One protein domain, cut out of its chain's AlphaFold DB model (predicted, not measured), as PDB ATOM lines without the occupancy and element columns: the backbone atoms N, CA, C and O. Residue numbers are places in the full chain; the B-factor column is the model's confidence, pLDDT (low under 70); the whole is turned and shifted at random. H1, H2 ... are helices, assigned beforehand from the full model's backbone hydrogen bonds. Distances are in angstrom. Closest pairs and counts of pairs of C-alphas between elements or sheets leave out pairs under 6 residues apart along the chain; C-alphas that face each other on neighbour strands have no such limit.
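This is residues 36 to 92 of the 327 residues of an uncharacterized protein of Fistulifera solaris (UniProt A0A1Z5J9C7). The printed part is a helical hairpin with unequal legs: H1 is the short leg, and the long H2 folds back past it. Residues 73 to 92 stick out as a free arm, of which 73 to 90 belong to H2, and this arm has a kink. The 57 residues hold two named helices, H1 then H2, and no named strand; the class is all helix. The whole is extended, with a radius of gyration of the C-alphas of 16.2 A and spans of 53 by 18 by 15 A.

H1, residues 36 to 52, begins at C-alpha 36 (20.638, 7.267, -12.566) and measures 24.4 A. H2, residues 58 to 90, measures 44.4 A and ends at C-alpha 90 (40.203, -4.476, -27.384), with a kink of 42 degrees near residue 81.

H1 and H2 form a helical hairpin, running opposite ways at a shallow tilt of 27 degrees. They only just touch, with 3 pairs of C-alphas within 8 A, through residues 47 to 51 of H1 and 58 to 61 of H2 alone. The closest C-alphas, of Trp 51 and Tyr 61, are 7.2 A apart. In H1 every O i to N i+4 pair is within hydrogen-bond range; in H2, 26 of 29.

The farthest C-alphas, of Asp 54 and Arg 92, are 52.9 A apart. The link from H1 to H2 is tight, and the printed part has no cut. Residues 36 to 37 have pLDDT under 70.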
ATOM      1  N   GLY A  36      20.561   5.806 -12.682       56.66
ATOM      2  CA  GLY A  36      20.638   7.267 -12.566       56.66
ATOM      3  C   GLY A  36      20.732   8.032 -13.895       56.66
ATOM      4  O   GLY A  36      20.393   9.215 -13.939       56.66
ATOM      5  N   MET A  37      21.147   7.401 -15.003       60.28
ATOM      6  CA  MET A  37      21.246   8.105 -16.295       60.28
ATOM      7  C   MET A  37      19.878   8.459 -16.893       60.28
ATOM      8  O   MET A  37      19.747   9.505 -17.533       60.28
ATOM      9  N   GLY A  38      18.855   7.634 -16.648       73.38
ATOM     10  CA  GLY A  38      17.479   7.940 -17.045       73.38
ATOM     11  C   GLY A  38      16.951   9.181 -16.325       73.38
ATOM     12  O   GLY A  38      16.452  10.104 -16.965       73.38
ATOM     13  N   ASP A  39      17.147   9.248 -15.008       75.69
ATOM     14  CA  ASP A  39      16.671  10.355 -14.175       75.69
ATOM     15  C   ASP A  39      17.357  11.682 -14.517       75.69
ATOM     16  O   ASP A  39      16.700  12.723 -14.561       75.69
ATOM     17  N   ILE A  40      18.654  11.658 -14.849       76.06
ATOM     18  CA  ILE A  40      19.380  12.849 -15.319       76.06
ATOM     19  C   ILE A  40      18.806  13.347 -16.649       76.06
ATOM     20  O   ILE A  40      18.624  14.553 -16.826       76.06
ATOM     21  N   TYR A  41      18.496  12.440 -17.579       81.38
ATOM     22  CA  TYR A  41      17.890  12.811 -18.858       81.38
ATOM     23  C   TYR A  41      16.513  13.459 -18.655       81.38
ATOM     24  O   TYR A  41      16.271  14.555 -19.163       81.38
ATOM     25  N   TYR A  42      15.637  12.841 -17.856       83.62
ATOM     26  CA  TYR A  42      14.324  13.413 -17.541       83.62
ATOM     27  C   TYR A  42      14.430  14.747 -16.796       83.62
ATOM     28  O   TYR A  42      13.668  15.675 -17.086       83.62
ATOM     29  N   PHE A  43      15.393  14.880 -15.882       82.94
ATOM     30  CA  PHE A  43      15.659  16.122 -15.162       82.94
ATOM     31  C   PHE A  43      16.085  17.248 -16.108       82.94
ATOM     32  O   PHE A  43      15.523  18.340 -16.043       82.94
ATOM     33  N   LEU A  44      17.014  16.983 -17.033       84.56
ATOM     34  CA  LEU A  44      17.461  17.959 -18.031       84.56
ATOM     35  C   LEU A  44      16.322  18.387 -18.959       84.56
ATOM     36  O   LEU A  44      16.126  19.582 -19.165       84.56
ATOM     37  N   VAL A  45      15.532  17.434 -19.462       89.62
ATOM     38  CA  VAL A  45      14.375  17.726 -20.324       89.62
ATOM     39  C   VAL A  45      13.349  18.590 -19.586       89.62
ATOM     40  O   VAL A  45      12.898  19.603 -20.118       89.62
ATOM     41  N   THR A  46      13.022  18.243 -18.339       86.12
ATOM     42  CA  THR A  46      12.063  19.000 -17.518       86.12
ATOM     43  C   THR A  46      12.577  20.407 -17.207       86.12
ATOM     44  O   THR A  46      11.826  21.375 -17.310       86.12
ATOM     45  N   LEU A  47      13.868  20.542 -16.889       85.69
ATOM     46  CA  LEU A  47      14.511  21.828 -16.621       85.69
ATOM     47  C   LEU A  47      14.527  22.728 -17.868       85.69
ATOM     48  O   LEU A  47      14.254  23.923 -17.759       85.69
ATOM     49  N   SER A  48      14.792  22.169 -19.053       88.50
ATOM     50  CA  SER A  48      14.736  22.909 -20.320       88.50
ATOM     51  C   SER A  48      13.316  23.358 -20.674       88.50
ATOM     52  O   SER A  48      13.140  24.486 -21.126       88.50
ATOM     53  N   ILE A  49      12.298  22.524 -20.428       90.12
ATOM     54  CA  ILE A  49      10.885  22.903 -20.616       90.12
ATOM     55  C   ILE A  49      10.495  24.027 -19.648       90.12
ATOM     56  O   ILE A  49       9.882  25.006 -20.063       90.12
ATOM     57  N   ALA A  50      10.879  23.925 -18.372       86.19
ATOM     58  CA  ALA A  50      10.599  24.958 -17.374       86.19
ATOM     59  C   ALA A  50      11.265  26.302 -17.718       86.19
ATOM     60  O   ALA A  50      10.668  27.354 -17.499       86.19
ATOM     61  N   TRP A  51      12.473  26.273 -18.289       90.12
ATOM     62  CA  TRP A  51      13.150  27.469 -18.792       90.12
ATOM     63  C   TRP A  51      12.456  28.061 -20.030       90.12
ATOM     64  O   TRP A  51      12.221  29.262 -20.064       90.12
ATOM     65  N   LEU A  52      12.059  27.235 -21.008       89.81
ATOM     66  CA  LEU A  52      11.348  27.690 -22.218       89.81
ATOM     67  C   LEU A  52       9.992  28.347 -21.923       89.81
ATOM     68  O   LEU A  52       9.530  29.176 -22.703       89.81
ATOM     69  N   LEU A  53       9.347  27.958 -20.824       92.62
ATOM     70  CA  LEU A  53       8.073  28.514 -20.368       92.62
ATOM     71  C   LEU A  53       8.244  29.707 -19.406       92.62
ATOM     72  O   LEU A  53       7.265  30.119 -18.788       92.62
ATOM     73  N   ASP A  54       9.464  30.239 -19.254       89.62
ATOM     74  CA  ASP A  54       9.817  31.352 -18.352       89.62
ATOM     75  C   ASP A  54       9.497  31.105 -16.858       89.62
ATOM     76  O   ASP A  54       9.473  32.034 -16.048       89.62
ATOM     77  N   PHE A  55       9.315  29.846 -16.433       87.56
ATOM     78  CA  PHE A  55       9.119  29.515 -15.012       87.56
ATOM     79  C   PHE A  55      10.394  29.690 -14.177       87.56
ATOM     80  O   PHE A  55      10.324  29.806 -12.951       87.56
ATOM     81  N   VAL A  56      11.567  29.694 -14.818       85.38
ATOM     82  CA  VAL A  56      12.876  29.788 -14.163       85.38
ATOM     83  C   VAL A  56      13.685  30.908 -14.808       85.38
ATOM     84  O   VAL A  56      13.937  30.892 -16.008       85.38
ATOM     85  N   SER A  57      14.149  31.860 -13.995       89.62
ATOM     86  CA  SER A  57      15.048  32.919 -14.463       89.62
ATOM     87  C   SER A  57      16.343  32.334 -15.048       89.62
ATOM     88  O   SER A  57      16.859  31.314 -14.587       89.62
ATOM     89  N   THR A  58      16.924  33.007 -16.038       85.12
ATOM     90  CA  THR A  58      18.140  32.551 -16.729       85.12
ATOM     91  C   THR A  58      19.319  32.303 -15.780       85.12
ATOM     92  O   THR A  58      20.080  31.358 -15.978       85.12
ATOM     93  N   ALA A  59      19.476  33.108 -14.725       83.38
ATOM     94  CA  ALA A  59      20.599  32.978 -13.792       83.38
ATOM     95  C   ALA A  59      20.621  31.630 -13.028       83.38
ATOM     96  O   ALA A  59      21.625  30.920 -13.136       83.38
ATOM     97  N   PRO A  60      19.561  31.211 -12.302       80.19
ATOM     98  CA  PRO A  60      19.536  29.903 -11.641       80.19
ATOM     99  C   PRO A  60      19.592  28.732 -12.630       80.19
ATOM    100  O   PRO A  60      20.234  27.728 -12.327       80.19
ATOM    101  N   TYR A  61      19.007  28.867 -13.826       82.56
ATOM    102  CA  TYR A  61      19.122  27.851 -14.878       82.56
ATOM    103  C   TYR A  61      20.588  27.592 -15.265       82.56
ATOM    104  O   TYR A  61      21.029  26.440 -15.299       82.56
ATOM    105  N   LEU A  62      21.374  28.652 -15.483       84.19
ATOM    106  CA  LEU A  62      22.798  28.533 -15.811       84.19
ATOM    107  C   LEU A  62      23.623  27.943 -14.656       84.19
ATOM    108  O   LEU A  62      24.515  27.127 -14.898       84.19
ATOM    109  N   VAL A  63      23.324  28.301 -13.403       86.81
ATOM    110  CA  VAL A  63      23.983  27.710 -12.220       86.81
ATOM    111  C   VAL A  63      23.704  26.206 -12.120       86.81
ATOM    112  O   VAL A  63      24.621  25.420 -11.886       86.81
ATOM    113  N   ILE A  64      22.462  25.780 -12.358       85.31
ATOM    114  CA  ILE A  64      22.104  24.356 -12.358       85.31
ATOM    115  C   ILE A  64      22.822  23.629 -13.504       85.31
ATOM    116  O   ILE A  64      23.469  22.612 -13.267       85.31
ATOM    117  N   CYS A  65      22.796  24.176 -14.724       84.62
ATOM    118  CA  CYS A  65      23.472  23.574 -15.876       84.62
ATOM    119  C   CYS A  65      24.982  23.422 -15.648       84.62
ATOM    120  O   CYS A  65      25.545  22.358 -15.901       84.62
ATOM    121  N   THR A  66      25.648  24.460 -15.138       86.75
ATOM    122  CA  THR A  66      27.088  24.401 -14.841       86.75
ATOM    123  C   THR A  66      27.413  23.383 -13.750       86.75
ATOM    124  O   THR A  66      28.374  22.630 -13.905       86.75
ATOM    125  N   SER A  67      26.587  23.278 -12.705       85.44
ATOM    126  CA  SER A  67      26.735  22.255 -11.662       85.44
ATOM    127  C   SER A  67      26.612  20.830 -12.223       85.44
ATOM    128  O   SER A  67      27.443  19.966 -11.924       85.44
ATOM    129  N   ILE A  68      25.641  20.592 -13.114       84.94
ATOM    130  CA  ILE A  68      25.476  19.298 -13.796       84.94
ATOM    131  C   ILE A  68      26.695  18.990 -14.662       84.94
ATOM    132  O   ILE A  68      27.242  17.897 -14.569       84.94
ATOM    133  N   VAL A  69      27.166  19.945 -15.468       86.31
ATOM    134  CA  VAL A  69      28.344  19.747 -16.330       86.31
ATOM    135  C   VAL A  69      29.585  19.404 -15.503       86.31
ATOM    136  O   VAL A  69      30.329  18.494 -15.868       86.31
ATOM    137  N   VAL A  70      29.807  20.086 -14.374       86.69
ATOM    138  CA  VAL A  70      30.917  19.777 -13.458       86.69
ATOM    139  C   VAL A  70      30.767  18.373 -12.868       86.69
ATOM    140  O   VAL A  70      31.744  17.622 -12.833       86.69
ATOM    141  N   SER A  71      29.552  17.992 -12.474       83.12
ATOM    142  CA  SER A  71      29.252  16.670 -11.911       83.12
ATOM    143  C   SER A  71      29.475  15.557 -12.938       83.12
ATOM    144  O   SER A  71      30.219  14.617 -12.673       83.12
ATOM    145  N   VAL A  72      28.946  15.709 -14.157       83.25
ATOM    146  CA  VAL A  72      29.154  14.777 -15.279       83.25
ATOM    147  C   VAL A  72      30.636  14.664 -15.627       83.25
ATOM    148  O   VAL A  72      31.136  13.561 -15.827       83.25
ATOM    149  N   ARG A  73      31.372  15.782 -15.658       85.56
ATOM    150  CA  ARG A  73      32.822  15.767 -15.890       85.56
ATOM    151  C   ARG A  73      33.559  14.974 -14.809       85.56
ATOM    152  O   ARG A  73      34.494  14.244 -15.137       85.56
ATOM    153  N   HIS A  74      33.163  15.114 -13.543       81.88
ATOM    154  CA  HIS A  74      33.752  14.355 -12.442       81.88
ATOM    155  C   HIS A  74      33.449  12.856 -12.571       81.88
ATOM    156  O   HIS A  74      34.375  12.046 -12.517       81.88
ATOM    157  N   SER A  75      32.199  12.486 -12.862       79.81
ATOM    158  CA  SER A  75      31.815  11.094 -13.119       79.81
ATOM    159  C   SER A  75      32.565  10.511 -14.314       79.81
ATOM    160  O   SER A  75      33.114   9.419 -14.221       79.81
ATOM    161  N   PHE A  76      32.702  11.252 -15.417       79.19
ATOM    162  CA  PHE A  76      33.478  10.804 -16.576       79.19
ATOM    163  C   PHE A  76      34.957  10.583 -16.235       79.19
ATOM    164  O   PHE A  76      35.585   9.667 -16.758       79.19
ATOM    165  N   HIS A  77      35.528  11.381 -15.328       79.00
ATOM    166  CA  HIS A  77      36.888  11.159 -14.840       79.00
ATOM    167  C   HIS A  77      37.014   9.861 -14.025       79.00
ATOM    168  O   HIS A  77      38.031   9.173 -14.138       79.00
ATOM    169  N   LEU A  78      35.981   9.488 -13.260       76.25
ATOM    170  CA  LEU A  78      35.905   8.187 -12.590       76.25
ATOM    171  C   LEU A  78      35.764   7.049 -13.614       76.25
ATOM    172  O   LEU A  78      36.549   6.101 -13.572       76.25
ATOM    173  N   TYR A  79      34.872   7.190 -14.603       77.69
ATOM    174  CA  TYR A  79      34.704   6.212 -15.686       77.69
ATOM    175  C   TYR A  79      35.944   6.048 -16.556       77.69
ATOM    176  O   TYR A  79      36.205   4.950 -17.036       77.69
ATOM    177  N   ARG A  80      36.752   7.098 -16.734       79.50
ATOM    178  CA  ARG A  80      38.002   7.021 -17.500       79.50
ATOM    179  C   ARG A  80      38.922   5.911 -16.987       79.50
ATOM    180  O   ARG A  80      39.561   5.255 -17.798       79.50
ATOM    181  N   LYS A  81      38.934   5.643 -15.674       71.06
ATOM    182  CA  LYS A  81      39.707   4.528 -15.100       71.06
ATOM    183  C   LYS A  81      39.205   3.156 -15.560       71.06
ATOM    184  O   LYS A  81      40.015   2.250 -15.690       71.06
ATOM    185  N   HIS A  82      37.904   3.016 -15.809       77.31
ATOM    186  CA  HIS A  82      37.296   1.795 -16.344       77.31
ATOM    187  C   HIS A  82      37.443   1.688 -17.866       77.31
ATOM    188  O   HIS A  82      37.474   0.586 -18.406       77.31
ATOM    189  N   PHE A  83      37.572   2.816 -18.572       79.50
ATOM    190  CA  PHE A  83      37.876   2.805 -20.004       79.50
ATOM    191  C   PHE A  83      39.241   2.187 -20.304       79.50
ATOM    192  O   PHE A  83      39.365   1.525 -21.328       79.50
ATOM    193  N   ASP A  84      40.230   2.343 -19.421       76.62
ATOM    194  CA  ASP A  84      41.538   1.699 -19.590       76.62
ATOM    195  C   ASP A  84      41.420   0.158 -19.539       76.62
ATOM    196  O   ASP A  84      42.035  -0.531 -20.354       76.62
ATOM    197  N   ASP A  85      40.569  -0.388 -18.655       77.06
ATOM    198  CA  ASP A  85      40.274  -1.832 -18.589       77.06
ATOM    199  C   ASP A  85      39.616  -2.340 -19.882       77.06
ATOM    200  O   ASP A  85      40.006  -3.373 -20.432       77.06
ATOM    201  N   ILE A  86      38.644  -1.582 -20.399       78.94
ATOM    202  CA  ILE A  86      37.943  -1.902 -21.648       78.94
ATOM    203  C   ILE A  86      38.894  -1.782 -22.844       78.94
ATOM    204  O   ILE A  86      38.869  -2.616 -23.747       78.94
ATOM    205  N   PHE A  87      39.756  -0.766 -22.869       80.56
ATOM    206  CA  PHE A  87      40.722  -0.590 -23.949       80.56
ATOM    207  C   PHE A  87      41.715  -1.751 -23.993       80.56
ATOM    208  O   PHE A  87      41.999  -2.258 -25.077       80.56
ATOM    209  N   PHE A  88      42.168  -2.236 -22.835       81.25
ATOM    210  CA  PHE A  88      43.001  -3.435 -22.747       81.25
ATOM    211  C   PHE A  88      42.322  -4.667 -23.366       81.25
ATOM    212  O   PHE A  88      42.975  -5.451 -24.051       81.25
ATOM    213  N   TYR A  89      41.004  -4.813 -23.188       82.12
ATOM    214  CA  TYR A  89      40.227  -5.900 -23.794       82.12
ATOM    215  C   TYR A  89      40.190  -5.835 -25.333       82.12
ATOM    216  O   TYR A  89      40.202  -6.874 -25.998       82.12
ATOM    217  N   TYR A  90      40.181  -4.637 -25.924       84.44
ATOM    218  CA  TYR A  90      40.203  -4.476 -27.384       84.44
ATOM    219  C   TYR A  90      41.619  -4.509 -27.974       84.44
ATOM    220  O   TYR A  90      41.832  -5.125 -29.016       84.44
ATOM    221  N   ALA A  91      42.597  -3.891 -27.310       87.44
ATOM    222  CA  ALA A  91      43.991  -3.806 -27.742       87.44
ATOM    223  C   ALA A  91      44.875  -4.802 -26.972       87.44
ATOM    224  O   ALA A  91      45.837  -4.425 -26.301       87.44
ATOM    225  N   ARG A  92      44.519  -6.090 -27.046       86.19
ATOM    226  CA  ARG A  92      45.167  -7.142 -26.254       86.19
ATOM    227  C   ARG A  92      46.618  -7.370 -26.700       86.19
ATOM    228  O   ARG A  92      46.849  -7.644 -27.877       86.19
TER     229      ARG A  92